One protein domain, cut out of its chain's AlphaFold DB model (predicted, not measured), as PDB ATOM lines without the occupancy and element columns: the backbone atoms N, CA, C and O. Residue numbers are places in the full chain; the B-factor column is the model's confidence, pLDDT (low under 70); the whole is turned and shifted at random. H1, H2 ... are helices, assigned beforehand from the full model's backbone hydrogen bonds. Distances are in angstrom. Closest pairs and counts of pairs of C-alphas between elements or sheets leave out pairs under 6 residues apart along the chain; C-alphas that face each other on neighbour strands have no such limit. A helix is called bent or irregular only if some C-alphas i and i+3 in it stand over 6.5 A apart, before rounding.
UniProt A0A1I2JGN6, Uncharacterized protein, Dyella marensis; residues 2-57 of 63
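What this domain is: This is residues 2 to 57 of the 63 residues of an uncharacterized protein of Dyella marensis (UniProt A0A1I2JGN6). Three helices make a small up-and-down bundle, each running against the one before it: H1 and H2 lie side by side as a hairpin, and H3 folds back after H2 and slants away from it. H3 meets H2 close to the turn between them and reaches H1 with residues 49 to 53. The printed part has 56 residues with three named helices in the order H1, H2, H3, and no named strand; the class is all helix. It is compact, with a radius of gyration of the C-alphas of 11.2 A, and elongated, spanning 34 by 20 by 17 A.

How they stand to each other: H1, residues 2 to 15, and H2, residues 19 to 36, form a helical hairpin; they touch at a shallow tilt of 11 degrees, opposite ways, and their closest C-alphas, of Leu 12 and Phe 22, are 6.4 A apart. H2 and H3, residues 39 to 55, form a second helical hairpin, at 35.1 degrees, only just a steep tilt. They only just touch, with 3 pairs of C-alphas within 8 A, through residue 34 of H2 and residues 42 to 46 of H3; the closest C-alphas, of Leu 34 and Phe 42, are 6.2 A apart. H1 and H3 run the same way at a steep tilt of 42 degrees and only just touch, with 3 such pairs; the closest C-alphas, of Ala 6 and Met 52, are 6.5 A apart. O i to N i+4 pairs are within hydrogen-bond range in 8 of 10 cases in H1, 12 of 14 in H2 and 11 of 13 in H3.

Where its parts are: H1 begins at C-alpha 2 (34.678, -28.656, -47.829) and is 19.9 A long. H2, 25.9 A long, has a kink of 35 degrees near residue 30 and is only just irregular, with C-alphas 29 and 32 6.7 A apart. H3, 24.8 A long, is only just irregular too, with C-alphas 40 and 43 6.9 A apart, and ends at C-alpha 55 (43.233, -28.049, -58.991).

The domain as a whole: The two C-alphas farthest apart, of Asp 17 and Glu 40, are 34.5 A apart. The printed part has no cut, and both links are tight. No printed residue is under 70 in pLDDT.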
ATOM      1  N   LEU A   2      33.589 -28.589 -46.835       71.25
ATOM      2  CA  LEU A   2      34.678 -28.656 -47.829       71.25
ATOM      3  C   LEU A   2      34.282 -28.119 -49.212       71.25
ATOM      4  O   LEU A   2      35.049 -27.397 -49.829       71.25
ATOM      5  N   ASP A   3      33.054 -28.388 -49.654       73.19
ATOM      6  CA  ASP A   3      32.520 -27.841 -50.909       73.19
ATOM      7  C   ASP A   3      32.480 -26.298 -50.910       73.19
ATOM      8  O   ASP A   3      32.866 -25.651 -51.874       73.19
ATOM      9  N   THR A   4      32.139 -25.690 -49.769       75.56
ATOM     10  CA  THR A   4      32.156 -24.231 -49.590       75.56
ATOM     11  C   THR A   4      33.570 -23.668 -49.710       75.56
ATOM     12  O   THR A   4      33.762 -22.662 -50.386       75.56
ATOM     13  N   ILE A   5      34.568 -24.341 -49.124       76.12
ATOM     14  CA  ILE A   5      35.983 -23.977 -49.293       76.12
ATOM     15  C   ILE A   5      36.369 -24.083 -50.775       76.12
ATOM     16  O   ILE A   5      36.987 -23.165 -51.303       76.12
ATOM     17  N   ALA A   6      35.925 -25.131 -51.477       74.19
ATOM     18  CA  ALA A   6      36.188 -25.320 -52.908       74.19
ATOM     19  C   ALA A   6      35.686 -24.161 -53.769       74.19
ATOM     20  O   ALA A   6      36.341 -23.780 -54.735       74.19
ATOM     21  N   GLN A   7      34.532 -23.600 -53.418       80.38
ATOM     22  CA  GLN A   7      33.964 -22.464 -54.138       80.38
ATOM     23  C   GLN A   7      34.587 -21.125 -53.724       80.38
ATOM     24  O   GLN A   7      34.663 -20.208 -54.541       80.38
ATOM     25  N   GLN A   8      35.048 -21.005 -52.477       80.75
ATOM     26  CA  GLN A   8      35.644 -19.777 -51.940       80.75
ATOM     27  C   GLN A   8      37.102 -19.592 -52.374       80.75
ATOM     28  O   GLN A   8      37.493 -18.468 -52.666       80.75
ATOM     29  N   VAL A   9      37.891 -20.666 -52.486       78.94
ATOM     30  CA  VAL A   9      39.308 -20.628 -52.903       78.94
ATOM     31  C   VAL A   9      39.544 -19.874 -54.221       78.94
ATOM     32  O   VAL A   9      40.353 -18.950 -54.223       78.94
ATOM     33  N   PRO A  10      38.852 -20.177 -55.336       78.69
ATOM     34  CA  PRO A  10      39.038 -19.439 -56.587       78.69
ATOM     35  C   PRO A  10      38.507 -18.001 -56.531       78.69
ATOM     36  O   PRO A  10      38.916 -17.173 -57.343       78.69
ATOM     37  N   HIS A  11      37.592 -17.692 -55.606       81.88
ATOM     38  CA  HIS A  11      37.123 -16.324 -55.382       81.88
ATOM     39  C   HIS A  11      38.188 -15.508 -54.647       81.88
ATOM     40  O   HIS A  11      38.615 -14.478 -55.154       81.88
ATOM     41  N   LEU A  12      38.712 -16.053 -53.548       80.38
ATOM     42  CA  LEU A  12      39.843 -15.509 -52.799       80.38
ATOM     43  C   LEU A  12      41.066 -15.299 -53.692       80.38
ATOM     44  O   LEU A  12      41.612 -14.210 -53.724       80.38
ATOM     45  N   LEU A  13      41.433 -16.275 -54.523       79.31
ATOM     46  CA  LEU A  13      42.551 -16.115 -55.465       79.31
ATOM     47  C   LEU A  13      42.362 -14.993 -56.488       79.31
ATOM     48  O   LEU A  13      43.339 -14.506 -57.047       79.31
ATOM     49  N   ARG A  14      41.115 -14.626 -56.794       81.12
ATOM     50  CA  ARG A  14      40.811 -13.534 -57.722       81.12
ATOM     51  C   ARG A  14      40.775 -12.180 -57.015       81.12
ATOM     52  O   ARG A  14      41.068 -11.177 -57.659       81.12
ATOM     53  N   GLU A  15      40.363 -12.144 -55.755       82.56
ATOM     54  CA  GLU A  15      40.217 -10.908 -54.979       82.56
ATOM     55  C   GLU A  15      41.499 -10.511 -54.242       82.56
ATOM     56  O   GLU A  15      41.745  -9.322 -54.046       82.56
ATOM     57  N   THR A  16      42.325 -11.484 -53.867       76.75
ATOM     58  CA  THR A  16      43.544 -11.269 -53.095       76.75
ATOM     59  C   THR A  16      44.771 -11.312 -54.009       76.75
ATOM     60  O   THR A  16      45.165 -12.369 -54.493       76.75
ATOM     61  N   ASP A  17      45.378 -10.147 -54.251       75.44
ATOM     62  CA  ASP A  17      46.666 -10.025 -54.960       75.44
ATOM     63  C   ASP A  17      47.840 -10.446 -54.051       75.44
ATOM     64  O   ASP A  17      48.858 -10.967 -54.511       75.44
ATOM     65  N   ASP A  18      47.657 -10.282 -52.735       81.50
ATOM     66  CA  ASP A  18      48.634 -10.646 -51.719       81.50
ATOM     67  C   ASP A  18      48.505 -12.115 -51.292       81.50
ATOM     68  O   ASP A  18      47.447 -12.614 -50.899       81.50
ATOM     69  N   ARG A  19      49.629 -12.828 -51.364       76.00
ATOM     70  CA  ARG A  19      49.676 -14.263 -51.081       76.00
ATOM     71  C   ARG A  19      49.512 -14.555 -49.584       76.00
ATOM     72  O   ARG A  19      48.959 -15.594 -49.243       76.00
ATOM     73  N   ASP A  20      49.969 -13.663 -48.710       81.50
ATOM     74  CA  ASP A  20      49.911 -13.807 -47.248       81.50
ATOM     75  C   ASP A  20      48.483 -13.563 -46.730       81.50
ATOM     76  O   ASP A  20      47.951 -14.324 -45.913       81.50
ATOM     77  N   GLU A  21      47.810 -12.557 -47.294       85.00
ATOM     78  CA  GLU A  21      46.397 -12.279 -47.026       85.00
ATOM     79  C   GLU A  21      45.499 -13.438 -47.500       85.00
ATOM     80  O   GLU A  21      44.594 -13.862 -46.771       85.00
ATOM     81  N   PHE A  22      45.814 -14.038 -48.658       84.75
ATOM     82  CA  PHE A  22      45.140 -15.245 -49.146       84.75
ATOM     83  C   PHE A  22      45.270 -16.400 -48.145       84.75
ATOM     84  O   PHE A  22      44.260 -16.997 -47.764       84.75
ATOM     85  N   TRP A  23      46.491 -16.704 -47.688       82.25
ATOM     86  CA  TRP A  23      46.726 -17.795 -46.735       82.25
ATOM     87  C   TRP A  23      46.042 -17.550 -45.394       82.25
ATOM     88  O   TRP A  23      45.484 -18.485 -44.822       82.25
ATOM     89  N   THR A  24      46.004 -16.301 -44.931       85.25
ATOM     90  CA  THR A  24      45.298 -15.918 -43.702       85.25
ATOM     91  C   THR A  24      43.791 -16.155 -43.821       85.25
ATOM     92  O   THR A  24      43.186 -16.777 -42.944       85.25
ATOM     93  N   ALA A  25      43.168 -15.708 -44.914       85.50
ATOM     94  CA  ALA A  25      41.737 -15.906 -45.146       85.50
ATOM     95  C   ALA A  25      41.386 -17.386 -45.373       85.50
ATOM     96  O   ALA A  25      40.375 -17.885 -44.870       85.50
ATOM     97  N   PHE A  26      42.249 -18.110 -46.084       84.06
ATOM     98  CA  PHE A  26      42.111 -19.539 -46.321       84.06
ATOM     99  C   PHE A  26      42.239 -20.368 -45.036       84.06
ATOM    100  O   PHE A  26      41.436 -21.275 -44.806       84.06
ATOM    101  N   ALA A  27      43.201 -20.041 -44.169       82.81
ATOM    102  CA  ALA A  27      43.333 -20.655 -42.852       82.81
ATOM    103  C   ALA A  27      42.053 -20.441 -42.035       82.81
ATOM    104  O   ALA A  27      41.507 -21.393 -41.499       82.81
ATOM    105  N   ASN A  28      41.489 -19.233 -42.045       85.38
ATOM    106  CA  ASN A  28      40.243 -18.926 -41.333       85.38
ATOM    107  C   ASN A  28      39.022 -19.715 -41.864       85.38
ATOM    108  O   ASN A  28      38.099 -20.036 -41.118       85.38
ATOM    109  N   LEU A  29      39.014 -20.056 -43.158       82.25
ATOM    110  CA  LEU A  29      37.989 -20.899 -43.789       82.25
ATOM    111  C   LEU A  29      38.160 -22.393 -43.487       82.25
ATOM    112  O   LEU A  29      37.169 -23.124 -43.403       82.25
ATOM    113  N   THR A  30      39.406 -22.854 -43.364       82.06
ATOM    114  CA  THR A  30      39.754 -24.270 -43.164       82.06
ATOM    115  C   THR A  30      39.873 -24.657 -41.691       82.06
ATOM    116  O   THR A  30      39.633 -25.816 -41.364       82.06
ATOM    117  N   ASP A  31      40.134 -23.702 -40.800       82.38
ATOM    118  CA  ASP A  31      40.217 -23.871 -39.347       82.38
ATOM    119  C   ASP A  31      38.955 -24.505 -38.733       82.38
ATOM    120  O   ASP A  31      39.085 -25.549 -38.102       82.38
ATOM    121  N   PRO A  32      37.718 -24.025 -38.976       81.31
ATOM    122  CA  PRO A  32      36.527 -24.654 -38.409       81.31
ATOM    123  C   PRO A  32      36.310 -26.123 -38.830       81.31
ATOM    124  O   PRO A  32      36.017 -26.945 -37.959       81.31
ATOM    125  N   PRO A  33      36.434 -26.517 -40.118       76.38
ATOM    126  CA  PRO A  33      36.343 -27.924 -40.492       76.38
ATOM    127  C   PRO A  33      37.552 -28.753 -40.046       76.38
ATOM    128  O   PRO A  33      37.356 -29.934 -39.785       76.38
ATOM    129  N   LEU A  34      38.754 -28.180 -39.917       76.06
ATOM    130  CA  LEU A  34      39.927 -28.870 -39.355       76.06
ATOM    131  C   LEU A  34      39.813 -29.062 -37.839       76.06
ATOM    132  O   LEU A  34      40.221 -30.094 -37.331       76.06
ATOM    133  N   ALA A  35      39.230 -28.106 -37.121       80.00
ATOM    134  CA  ALA A  35      38.953 -28.207 -35.694       80.00
ATOM    135  C   ALA A  35      37.805 -29.187 -35.404       80.00
ATOM    136  O   ALA A  35      37.775 -29.823 -34.351       80.00
ATOM    137  N   ALA A  36      36.853 -29.311 -36.335       80.12
ATOM    138  CA  ALA A  36      35.777 -30.296 -36.269       80.12
ATOM    139  C   ALA A  36      36.225 -31.699 -36.715       80.12
ATOM    140  O   ALA A  36      35.690 -32.693 -36.223       80.12
ATOM    141  N   ALA A  37      37.182 -31.787 -37.641       72.81
ATOM    142  CA  ALA A  37      37.821 -33.030 -38.037       72.81
ATOM    143  C   ALA A  37      38.781 -33.454 -36.924       72.81
ATOM    144  O   ALA A  37      39.811 -32.830 -36.689       72.81
ATOM    145  N   GLY A  38      38.432 -34.514 -36.198       73.81
ATOM    146  CA  GLY A  38      39.342 -35.089 -35.213       73.81
ATOM    147  C   GLY A  38      40.686 -35.484 -35.848       73.81
ATOM    148  O   GLY A  38      40.812 -35.540 -37.073       73.81
ATOM    149  N   PRO A  39      41.702 -35.820 -35.041       75.94
ATOM    150  CA  PRO A  39      43.030 -36.195 -35.539       75.94
ATOM    151  C   PRO A  39      43.020 -37.375 -36.531       75.94
ATOM    152  O   PRO A  39      43.955 -37.519 -37.308       75.94
ATOM    153  N   GLU A  40      41.968 -38.196 -36.523       79.31
ATOM    154  CA  GLU A  40      41.755 -39.299 -37.468       79.31
ATOM    155  C   GLU A  40      41.310 -38.817 -38.863       79.31
ATOM    156  O   GLU A  40      41.688 -39.413 -39.868       79.31
ATOM    157  N   ASP A  41      40.559 -37.715 -38.936       80.00
ATOM    158  CA  ASP A  41      40.048 -37.126 -40.180       80.00
ATOM    159  C   ASP A  41      40.925 -35.974 -40.695       80.00
ATOM    160  O   ASP A  41      40.798 -35.572 -41.852       80.00
ATOM    161  N   PHE A  42      41.825 -35.441 -39.862       79.06
ATOM    162  CA  PHE A  42      42.703 -34.318 -40.203       79.06
ATOM    163  C   PHE A  42      43.537 -34.583 -41.464       79.06
ATOM    164  O   PHE A  42      43.594 -33.732 -42.351       79.06
ATOM    165  N   ASP A  43      44.141 -35.770 -41.570       82.56
ATOM    166  CA  ASP A  43      44.949 -36.174 -42.730       82.56
ATOM    167  C   ASP A  43      44.110 -36.188 -44.017       82.56
ATOM    168  O   ASP A  43      44.485 -35.597 -45.029       82.56
ATOM    169  N   TRP A  44      42.901 -36.748 -43.944       83.38
ATOM    170  CA  TRP A  44      41.975 -36.793 -45.073       83.38
ATOM    171  C   TRP A  44      41.474 -35.403 -45.477       83.38
ATOM    172  O   TRP A  44      41.433 -35.079 -46.666       83.38
ATOM    173  N   VAL A  45      41.106 -34.562 -44.506       82.50
ATOM    174  CA  VAL A  45      40.662 -33.183 -44.749       82.50
ATOM    175  C   VAL A  45      41.794 -32.364 -45.370       82.50
ATOM    176  O   VAL A  45      41.567 -31.683 -46.370       82.50
ATOM    177  N   SER A  46      43.015 -32.479 -44.844       80.19
ATOM    178  CA  SER A  46      44.200 -31.792 -45.367       80.19
ATOM    179  C   SER A  46      44.558 -32.245 -46.787       80.19
ATOM    180  O   SER A  46      44.771 -31.399 -47.663       80.19
ATOM    181  N   ALA A  47      44.536 -33.553 -47.060       83.94
ATOM    182  CA  ALA A  47      44.780 -34.094 -48.397       83.94
ATOM    183  C   ALA A  47      43.759 -33.554 -49.409       83.94
ATOM    184  O   ALA A  47      44.127 -33.070 -50.478       83.94
ATOM    185  N   LYS A  48      42.478 -33.533 -49.035       83.56
ATOM    186  CA  LYS A  48      41.392 -33.066 -49.903       83.56
ATOM    187  C   LYS A  48      41.471 -31.567 -50.187       83.56
ATOM    188  O   LYS A  48      41.244 -31.131 -51.312       83.56
ATOM    189  N   ILE A  49      41.838 -30.786 -49.175       80.75
ATOM    190  CA  ILE A  49      42.097 -29.351 -49.305       80.75
ATOM    191  C   ILE A  49      43.303 -29.101 -50.229       80.75
ATOM    192  O   ILE A  49      43.236 -28.239 -51.106       80.75
ATOM    193  N   THR A  50      44.372 -29.887 -50.083       81.19
ATOM    194  CA  THR A  50      45.572 -29.820 -50.931       81.19
ATOM    195  C   THR A  50      45.261 -30.162 -52.389       81.19
ATOM    196  O   THR A  50      45.662 -29.424 -53.287       81.19
ATOM    197  N   GLU A  51      44.492 -31.224 -52.648       83.94
ATOM    198  CA  GLU A  51      44.045 -31.581 -54.002       83.94
ATOM    199  C   GLU A  51      43.218 -30.460 -54.649       83.94
ATOM    200  O   GLU A  51      43.383 -30.153 -55.831       83.94
ATOM    201  N   MET A  52      42.350 -29.807 -53.874       79.56
ATOM    202  CA  MET A  52      41.527 -28.694 -54.355       79.56
ATOM    203  C   MET A  52      42.351 -27.439 -54.671       79.56
ATOM    204  O   MET A  52      42.105 -26.781 -55.685       79.56
ATOM    205  N   LEU A  53      43.342 -27.118 -53.834       77.88
ATOM    206  CA  LEU A  53      44.297 -26.039 -54.096       77.88
ATOM    207  C   LEU A  53      45.106 -26.320 -55.367       77.88
ATOM    208  O   LEU A  53      45.186 -25.458 -56.245       77.88
ATOM    209  N   ALA A  54      45.612 -27.547 -55.516       80.88
ATOM    210  CA  ALA A  54      46.342 -27.978 -56.703       80.88
ATOM    211  C   ALA A  54      45.477 -27.880 -57.974       80.88
ATOM    212  O   ALA A  54      45.959 -27.421 -59.010       80.88
ATOM    213  N   ALA A  55      44.185 -28.220 -57.891       80.56
ATOM    214  CA  ALA A  55      43.233 -28.049 -58.991       80.56
ATOM    215  C   ALA A  55      42.995 -26.572 -59.367       80.56
ATOM    216  O   ALA A  55      42.715 -26.272 -60.527       80.56
ATOM    217  N   CYS A  56      43.149 -25.646 -58.416       74.75
ATOM    218  CA  CYS A  56      43.137 -24.200 -58.668       74.75
ATOM    219  C   CYS A  56      44.500 -23.645 -59.123       74.75
ATOM    220  O   CYS A  56      44.608 -22.445 -59.374       74.75
ATOM    221  N   GLY A  57      45.536 -24.484 -59.242       75.81
ATOM    222  CA  GLY A  57      46.894 -24.063 -59.597       75.81
ATOM    223  C   GLY A  57      47.664 -23.406 -58.448       75.81
ATOM    224  O   GLY A  57      48.673 -22.744 -58.690       75.81
TER     225      GLY A  57